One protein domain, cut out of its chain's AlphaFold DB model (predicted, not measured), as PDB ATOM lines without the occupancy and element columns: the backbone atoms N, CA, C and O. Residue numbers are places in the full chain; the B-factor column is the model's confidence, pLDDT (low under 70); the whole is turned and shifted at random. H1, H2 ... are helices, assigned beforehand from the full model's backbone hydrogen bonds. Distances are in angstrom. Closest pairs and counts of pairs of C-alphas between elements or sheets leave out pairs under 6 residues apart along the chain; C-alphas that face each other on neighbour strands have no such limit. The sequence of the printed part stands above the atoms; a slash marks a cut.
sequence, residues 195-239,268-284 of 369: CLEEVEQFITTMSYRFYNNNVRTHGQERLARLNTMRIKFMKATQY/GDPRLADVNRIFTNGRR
ATOM      1  N   CYS A 195      19.605 166.997 -25.454       70.00
ATOM      2  CA  CYS A 195      20.257 165.739 -25.831       70.00
ATOM      3  C   CYS A 195      21.738 165.678 -25.410       70.00
ATOM      4  O   CYS A 195      22.204 164.631 -24.984       70.00
ATOM      5  N   LEU A 196      22.485 166.786 -25.488       73.25
ATOM      6  CA  LEU A 196      23.888 166.816 -25.052       73.25
ATOM      7  C   LEU A 196      23.998 166.707 -23.526       73.25
ATOM      8  O   LEU A 196      24.857 165.989 -23.029       73.25
ATOM      9  N   GLU A 197      23.098 167.360 -22.793       75.38
ATOM     10  CA  GLU A 197      23.033 167.255 -21.333       75.38
ATOM     11  C   GLU A 197      22.720 165.815 -20.886       75.38
ATOM     12  O   GLU A 197      23.388 165.276 -20.004       75.38
ATOM     13  N   GLU A 198      21.775 165.145 -21.552       75.06
ATOM     14  CA  GLU A 198      21.447 163.733 -21.305       75.06
ATOM     15  C   GLU A 198      22.628 162.797 -21.634       75.06
ATOM     16  O   GLU A 198      22.944 161.894 -20.853       75.06
ATOM     17  N   VAL A 199      23.352 163.049 -22.731       75.06
ATOM     18  CA  VAL A 199      24.599 162.339 -23.077       75.06
ATOM     19  C   VAL A 199      25.669 162.549 -21.996       75.06
ATOM     20  O   VAL A 199      26.347 161.598 -21.600       75.06
ATOM     21  N   GLU A 200      25.839 163.765 -21.476       76.25
ATOM     22  CA  GLU A 200      26.825 164.062 -20.429       76.25
ATOM     23  C   GLU A 200      26.474 163.403 -19.086       76.25
ATOM     24  O   GLU A 200      27.354 162.836 -18.422       76.25
ATOM     25  N   GLN A 201      25.195 163.401 -18.704       78.44
ATOM     26  CA  GLN A 201      24.697 162.678 -17.527       78.44
ATOM     27  C   GLN A 201      24.892 161.158 -17.671       78.44
ATOM     28  O   GLN A 201      25.298 160.468 -16.726       78.44
ATOM     29  N   PHE A 202      24.695 160.618 -18.873       75.50
ATOM     30  CA  PHE A 202      24.966 159.213 -19.159       75.50
ATOM     31  C   PHE A 202      26.468 158.878 -19.077       75.50
ATOM     32  O   PHE A 202      26.874 157.910 -18.430       75.50
ATOM     33  N   ILE A 203      27.332 159.712 -19.659       72.75
ATOM     34  CA  ILE A 203      28.789 159.511 -19.616       72.75
ATOM     35  C   ILE A 203      29.320 159.602 -18.181       72.75
ATOM     36  O   ILE A 203      30.191 158.817 -17.795       72.75
ATOM     37  N   THR A 204      28.813 160.534 -17.370       73.94
ATOM     38  CA  THR A 204      29.225 160.673 -15.961       73.94
ATOM     39  C   THR A 204      28.806 159.464 -15.126       73.94
ATOM     40  O   THR A 204      29.627 158.928 -14.373       73.94
ATOM     41  N   THR A 205      27.582 158.962 -15.305       75.75
ATOM     42  CA  THR A 205      27.117 157.742 -14.625       75.75
ATOM     43  C   THR A 205      27.879 156.490 -15.072       75.75
ATOM     44  O   THR A 205      28.255 155.678 -14.220       75.75
ATOM     45  N   MET A 206      28.198 156.345 -16.364       68.81
ATOM     46  CA  MET A 206      29.064 155.262 -16.860       68.81
ATOM     47  C   MET A 206      30.487 155.348 -16.303       68.81
ATOM     48  O   MET A 206      31.023 154.348 -15.822       68.81
ATOM     49  N   SER A 207      31.070 156.548 -16.279       66.31
ATOM     50  CA  SER A 207      32.406 156.785 -15.717       66.31
ATOM     51  C   SER A 207      32.470 156.407 -14.234       66.31
ATOM     52  O   SER A 207      33.430 155.773 -13.796       66.31
ATOM     53  N   TYR A 208      31.429 156.734 -13.460       71.56
ATOM     54  CA  TYR A 208      31.346 156.378 -12.042       71.56
ATOM     55  C   TYR A 208      31.225 154.864 -11.821       71.56
ATOM     56  O   TYR A 208      31.877 154.304 -10.938       71.56
ATOM     57  N   ARG A 209      30.438 154.166 -12.649       70.88
ATOM     58  CA  ARG A 209      30.327 152.699 -12.589       70.88
ATOM     59  C   ARG A 209      31.637 152.010 -12.943       70.88
ATOM     60  O   ARG A 209      32.024 151.075 -12.248       70.88
ATOM     61  N   PHE A 210      32.322 152.490 -13.976       66.62
ATOM     62  CA  PHE A 210      33.631 151.977 -14.365       66.62
ATOM     63  C   PHE A 210      34.665 152.205 -13.256       66.62
ATOM     64  O   PHE A 210      35.381 151.280 -12.881       66.62
ATOM     65  N   TYR A 211      34.675 153.395 -12.644       72.75
ATOM     66  CA  TYR A 211      35.519 153.684 -11.485       72.75
ATOM     67  C   TYR A 211      35.232 152.743 -10.308       72.75
ATOM     68  O   TYR A 211      36.156 152.150  -9.759       72.75
ATOM     69  N   ASN A 212      33.962 152.544  -9.948       75.19
ATOM     70  CA  ASN A 212      33.586 151.624  -8.873       75.19
ATOM     71  C   ASN A 212      33.969 150.174  -9.184       75.19
ATOM     72  O   ASN A 212      34.389 149.450  -8.280       75.19
ATOM     73  N   ASN A 213      33.853 149.755 -10.446       70.00
ATOM     74  CA  ASN A 213      34.310 148.441 -10.874       70.00
ATOM     75  C   ASN A 213      35.831 148.315 -10.712       70.00
ATOM     76  O   ASN A 213      36.284 147.353 -10.104       70.00
ATOM     77  N   ASN A 214      36.599 149.327 -11.125       68.81
ATOM     78  CA  ASN A 214      38.055 149.356 -10.957       68.81
ATOM     79  C   ASN A 214      38.486 149.362  -9.483       68.81
ATOM     80  O   ASN A 214      39.439 148.693  -9.098       68.81
ATOM     81  N   VAL A 215      37.785 150.095  -8.613       68.94
ATOM     82  CA  VAL A 215      38.061 150.062  -7.167       68.94
ATOM     83  C   VAL A 215      37.759 148.676  -6.597       68.94
ATOM     84  O   VAL A 215      38.505 148.179  -5.751       68.94
ATOM     85  N   ARG A 216      36.691 148.024  -7.069       70.12
ATOM     86  CA  ARG A 216      36.344 146.661  -6.662       70.12
ATOM     87  C   ARG A 216      37.390 145.649  -7.129       70.12
ATOM     88  O   ARG A 216      37.781 144.814  -6.316       70.12
ATOM     89  N   THR A 217      37.858 145.729  -8.375       70.00
ATOM     90  CA  THR A 217      38.916 144.848  -8.897       70.00
ATOM     91  C   THR A 217      40.224 145.070  -8.144       70.00
ATOM     92  O   THR A 217      40.773 144.107  -7.622       70.00
ATOM     93  N   HIS A 218      40.644 146.318  -7.920       71.44
ATOM     94  CA  HIS A 218      41.819 146.621  -7.092       71.44
ATOM     95  C   HIS A 218      41.682 146.131  -5.644       71.44
ATOM     96  O   HIS A 218      42.641 145.647  -5.037       71.44
ATOM     97  N   GLY A 219      40.482 146.224  -5.067       72.25
ATOM     98  CA  GLY A 219      40.192 145.655  -3.752       72.25
ATOM     99  C   GLY A 219      40.354 144.132  -3.729       72.25
ATOM    100  O   GLY A 219      40.946 143.589  -2.794       72.25
ATOM    101  N   GLN A 220      39.870 143.448  -4.767       73.06
ATOM    102  CA  GLN A 220      40.012 142.001  -4.933       73.06
ATOM    103  C   GLN A 220      41.468 141.585  -5.171       73.06
ATOM    104  O   GLN A 220      41.928 140.647  -4.525       73.06
ATOM    105  N   GLU A 221      42.216 142.311  -6.003       72.81
ATOM    106  CA  GLU A 221      43.654 142.108  -6.233       72.81
ATOM    107  C   GLU A 221      44.445 142.227  -4.931       72.81
ATOM    108  O   GLU A 221      45.252 141.358  -4.597       72.81
ATOM    109  N   ARG A 222      44.169 143.270  -4.138       74.56
ATOM    110  CA  ARG A 222      44.814 143.463  -2.836       74.56
ATOM    111  C   ARG A 222      44.520 142.303  -1.888       74.56
ATOM    112  O   ARG A 222      45.432 141.815  -1.221       74.56
ATOM    113  N   LEU A 223      43.265 141.861  -1.813       74.19
ATOM    114  CA  LEU A 223      42.870 140.717  -0.985       74.19
ATOM    115  C   LEU A 223      43.523 139.414  -1.462       74.19
ATOM    116  O   LEU A 223      44.002 138.641  -0.631       74.19
ATOM    117  N   ALA A 224      43.603 139.195  -2.774       77.75
ATOM    118  CA  ALA A 224      44.292 138.056  -3.368       77.75
ATOM    119  C   ALA A 224      45.792 138.081  -3.037       77.75
ATOM    120  O   ALA A 224      46.315 137.088  -2.536       77.75
ATOM    121  N   ARG A 225      46.462 139.232  -3.198       78.44
ATOM    122  CA  ARG A 225      47.870 139.431  -2.808       78.44
ATOM    123  C   ARG A 225      48.077 139.095  -1.331       78.44
ATOM    124  O   ARG A 225      48.958 138.305  -1.010       78.44
ATOM    125  N   LEU A 226      47.235 139.621  -0.437       77.12
ATOM    126  CA  LEU A 226      47.315 139.341   1.004       77.12
ATOM    127  C   LEU A 226      47.123 137.857   1.331       77.12
ATOM    128  O   LEU A 226      47.863 137.316   2.150       77.12
ATOM    129  N   ASN A 227      46.160 137.185   0.700       80.50
ATOM    130  CA  ASN A 227      45.940 135.756   0.909       80.50
ATOM    131  C   ASN A 227      47.121 134.920   0.407       80.50
ATOM    132  O   ASN A 227      47.576 134.031   1.124       80.50
ATOM    133  N   THR A 228      47.682 135.248  -0.758       79.81
ATOM    134  CA  THR A 228      48.899 134.601  -1.263       79.81
ATOM    135  C   THR A 228      50.068 134.785  -0.294       79.81
ATOM    136  O   THR A 228      50.769 133.818   0.001       79.81
ATOM    137  N   MET A 229      50.255 135.987   0.262       73.88
ATOM    138  CA  MET A 229      51.294 136.239   1.269       73.88
ATOM    139  C   MET A 229      51.058 135.449   2.563       73.88
ATOM    140  O   MET A 229      52.000 134.879   3.108       73.88
ATOM    141  N   ARG A 230      49.809 135.344   3.034       78.31
ATOM    142  CA  ARG A 230      49.457 134.512   4.201       78.31
ATOM    143  C   ARG A 230      49.780 133.039   3.968       78.31
ATOM    144  O   ARG A 230      50.362 132.406   4.838       78.31
ATOM    145  N   ILE A 231      49.449 132.510   2.791       79.00
ATOM    146  CA  ILE A 231      49.761 131.123   2.422       79.00
ATOM    147  C   ILE A 231      51.280 130.909   2.385       79.00
ATOM    148  O   ILE A 231      51.762 129.908   2.910       79.00
ATOM    149  N   LYS A 232      52.042 131.849   1.808       74.81
ATOM    150  CA  LYS A 232      53.514 131.801   1.805       74.81
ATOM    151  C   LYS A 232      54.091 131.818   3.223       74.81
ATOM    152  O   LYS A 232      54.985 131.032   3.507       74.81
ATOM    153  N   PHE A 233      53.541 132.643   4.116       73.81
ATOM    154  CA  PHE A 233      53.937 132.694   5.525       73.81
ATOM    155  C   PHE A 233      53.664 131.375   6.254       73.81
ATOM    156  O   PHE A 233      54.545 130.855   6.923       73.81
ATOM    157  N   MET A 234      52.478 130.784   6.077       74.50
ATOM    158  CA  MET A 234      52.160 129.495   6.705       74.50
ATOM    159  C   MET A 234      53.041 128.345   6.200       74.50
ATOM    160  O   MET A 234      53.266 127.386   6.930       74.50
ATOM    161  N   LYS A 235      53.537 128.429   4.960       74.94
ATOM    162  CA  LYS A 235      54.442 127.434   4.360       74.94
ATOM    163  C   LYS A 235      55.920 127.652   4.712       74.94
ATOM    164  O   LYS A 235      56.738 126.786   4.419       74.94
ATOM    165  N   ALA A 236      56.273 128.783   5.315       71.38
ATOM    166  CA  ALA A 236      57.640 129.119   5.686       71.38
ATOM    167  C   ALA A 236      57.998 128.496   7.047       71.38
ATOM    168  O   ALA A 236      57.842 129.124   8.088       71.38
ATOM    169  N   THR A 237      58.470 127.247   7.042       63.97
ATOM    170  CA  THR A 237      58.816 126.495   8.264       63.97
ATOM    171  C   THR A 237      60.158 126.887   8.885       63.97
ATOM    172  O   THR A 237      60.335 126.704  10.083       63.97
ATOM    173  N   GLN A 238      61.102 127.421   8.100       63.59
ATOM    174  CA  GLN A 238      62.472 127.712   8.563       63.59
ATOM    175  C   GLN A 238      62.959 129.139   8.265       63.59
ATOM    176  O   GLN A 238      63.877 129.613   8.924       63.59
ATOM    177  N   TYR A 239      62.345 129.857   7.319       59.34
ATOM    178  CA  TYR A 239      62.696 131.249   7.020       59.34
ATOM    179  C   TYR A 239      61.459 132.040   6.610       59.34
ATOM    180  O   TYR A 239      60.845 131.761   5.580       59.34
ATOM    181  N   GLY A 268      36.646 142.692 -19.875       56.34
ATOM    182  CA  GLY A 268      36.352 143.884 -20.670       56.34
ATOM    183  C   GLY A 268      37.046 143.847 -22.022       56.34
ATOM    184  O   GLY A 268      38.186 143.405 -22.123       56.34
ATOM    185  N   ASP A 269      36.353 144.315 -23.060       62.62
ATOM    186  CA  ASP A 269      36.937 144.510 -24.385       62.62
ATOM    187  C   ASP A 269      38.154 145.457 -24.257       62.62
ATOM    188  O   ASP A 269      37.979 146.598 -23.807       62.62
ATOM    189  N   PRO A 270      39.386 145.026 -24.596       64.94
ATOM    190  CA  PRO A 270      40.604 145.820 -24.403       64.94
ATOM    191  C   PRO A 270      40.522 147.209 -25.043       64.94
ATOM    192  O   PRO A 270      41.028 148.191 -24.499       64.94
ATOM    193  N   ARG A 271      39.797 147.322 -26.162       66.06
ATOM    194  CA  ARG A 271      39.540 148.605 -26.829       66.06
ATOM    195  C   ARG A 271      38.703 149.553 -25.976       66.06
ATOM    196  O   ARG A 271      38.985 150.747 -25.929       66.06
ATOM    197  N   LEU A 272      37.691 149.039 -25.279       64.81
ATOM    198  CA  LEU A 272      36.828 149.838 -24.407       64.81
ATOM    199  C   LEU A 272      37.608 150.376 -23.198       64.81
ATOM    200  O   LEU A 272      37.371 151.494 -22.740       64.81
ATOM    201  N   ALA A 273      38.567 149.595 -22.706       63.84
ATOM    202  CA  ALA A 273      39.463 149.996 -21.632       63.84
ATOM    203  C   ALA A 273      40.403 151.133 -22.043       63.84
ATOM    204  O   ALA A 273      40.541 152.114 -21.306       63.84
ATOM    205  N   ASP A 274      40.999 151.033 -23.232       69.62
ATOM    206  CA  ASP A 274      41.894 152.056 -23.774       69.62
ATOM    207  C   ASP A 274      41.159 153.367 -24.057       69.62
ATOM    208  O   ASP A 274      41.616 154.438 -23.641       69.62
ATOM    209  N   VAL A 275      39.977 153.292 -24.677       67.62
ATOM    210  CA  VAL A 275      39.125 154.463 -24.931       67.62
ATOM    211  C   VAL A 275      38.761 155.161 -23.617       67.62
ATOM    212  O   VAL A 275      38.920 156.377 -23.495       67.62
ATOM    213  N   ASN A 276      38.370 154.404 -22.590       63.78
ATOM    214  CA  ASN A 276      38.068 154.968 -21.274       63.78
ATOM    215  C   ASN A 276      39.305 155.544 -20.574       63.78
ATOM    216  O   ASN A 276      39.201 156.574 -19.903       63.78
ATOM    217  N   ARG A 277      40.488 154.939 -20.727       65.69
ATOM    218  CA  ARG A 277      41.740 155.472 -20.164       65.69
ATOM    219  C   ARG A 277      42.082 156.831 -20.770       65.69
ATOM    220  O   ARG A 277      42.391 157.765 -20.032       65.69
ATOM    221  N   ILE A 278      41.978 156.958 -22.091       68.25
ATOM    222  CA  ILE A 278      42.214 158.218 -22.811       68.25
ATOM    223  C   ILE A 278      41.202 159.279 -22.356       68.25
ATOM    224  O   ILE A 278      41.584 160.393 -21.995       68.25
ATOM    225  N   PHE A 279      39.922 158.911 -22.280       63.91
ATOM    226  CA  PHE A 279      38.846 159.841 -21.938       63.91
ATOM    227  C   PHE A 279      38.888 160.307 -20.473       63.91
ATOM    228  O   PHE A 279      38.707 161.489 -20.173       63.91
ATOM    229  N   THR A 280      39.180 159.398 -19.538       61.22
ATOM    230  CA  THR A 280      39.308 159.727 -18.109       61.22
ATOM    231  C   THR A 280      40.564 160.540 -17.819       61.22
ATOM    232  O   THR A 280      40.496 161.476 -17.023       61.22
ATOM    233  N   ASN A 281      41.688 160.250 -18.482       63.88
ATOM    234  CA  ASN A 281      42.913 161.039 -18.350       63.88
ATOM    235  C   ASN A 281      42.744 162.457 -18.913       63.88
ATOM    236  O   ASN A 281      43.227 163.399 -18.289       63.88
ATOM    237  N   GLY A 282      41.999 162.623 -20.011       60.78
ATOM    238  CA  GLY A 282      41.677 163.937 -20.581       60.78
ATOM    239  C   GLY A 282      40.744 164.796 -19.715       60.78
ATOM    240  O   GLY A 282      40.749 166.017 -19.844       60.78
ATOM    241  N   ARG A 283      39.968 164.188 -18.802       58.44
ATOM    242  CA  ARG A 283      39.039 164.893 -17.893       58.44
ATOM    243  C   ARG A 283      39.592 165.175 -16.496       58.44
ATOM    244  O   ARG A 283      38.917 165.861 -15.731       58.44
ATOM    245  N   ARG A 284      40.767 164.657 -16.110       58.44
ATOM    246  CA  ARG A 284      41.321 164.910 -14.766       58.44
ATOM    247  C   ARG A 284      41.630 166.406 -14.622       58.44
ATOM    248  O   ARG A 284      42.538 166.888 -15.297       58.44
TER     249      ARG A 284
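AT A GLANCE: This is residues 195 to 239 and 268 to 284 of the 369 residues of a protein of Drosophila lebanonensis (UniProt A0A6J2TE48). One long, unbent helix, H1, makes the length of this domain, and a second, much shorter helix, H2, crosses it steeply beside Ser 207, with hardly any contact between the two. Residues 195 to 206 and 212 to 239 stick out free on either side of that crossing. The printed part has 62 residues with two named helices, H1 then H2, and no named strand; its class is all helix, with 55 residues in the helices. The whole is extended, a rod with a radius of gyration of the C-alphas of 18.6 A, spanning 66 by 22 by 18 A.

IN THESE COORDINATES: H1 holds residues 195 to 235 and measures 59.6 A from first to last C-alpha, from C-alpha 195 at (20.257, 165.739, -25.831) to C-alpha 235 at (54.442, 127.434, 4.360). After the cut, H2 holds residues 270 to 283, 20.2 A long, and ends with C-alpha 283 at (39.039, 164.893, -17.893).

HOW THE PARTS SIT: H1 and H2 are close but not clearly touching, with 1 pair of C-alphas within 8 A. Their closest C-alphas, those of Ser 207 and Thr 280, are 7.9 A apart. Their lines stand at a steep tilt of 68 degrees, only just short of about perpendicular, and they run opposite ways. Their centres are 15.2 A apart. In H1 and H2, every O i to N i+4 pair is within hydrogen-bond range.

THE WHOLE: The two C-alphas farthest apart, those of Cys 195 and Gln 238, are 66.4 A apart. Residues 240 to 267 are not printed, and C-alphas 239 and 268 are 40.3 A apart across this cut, which lies in the link from H1 to H2. The mean pLDDT of the printed part is 70.3; it is under 70 in 25 residues, among them 237 to 239 and 268 to 284.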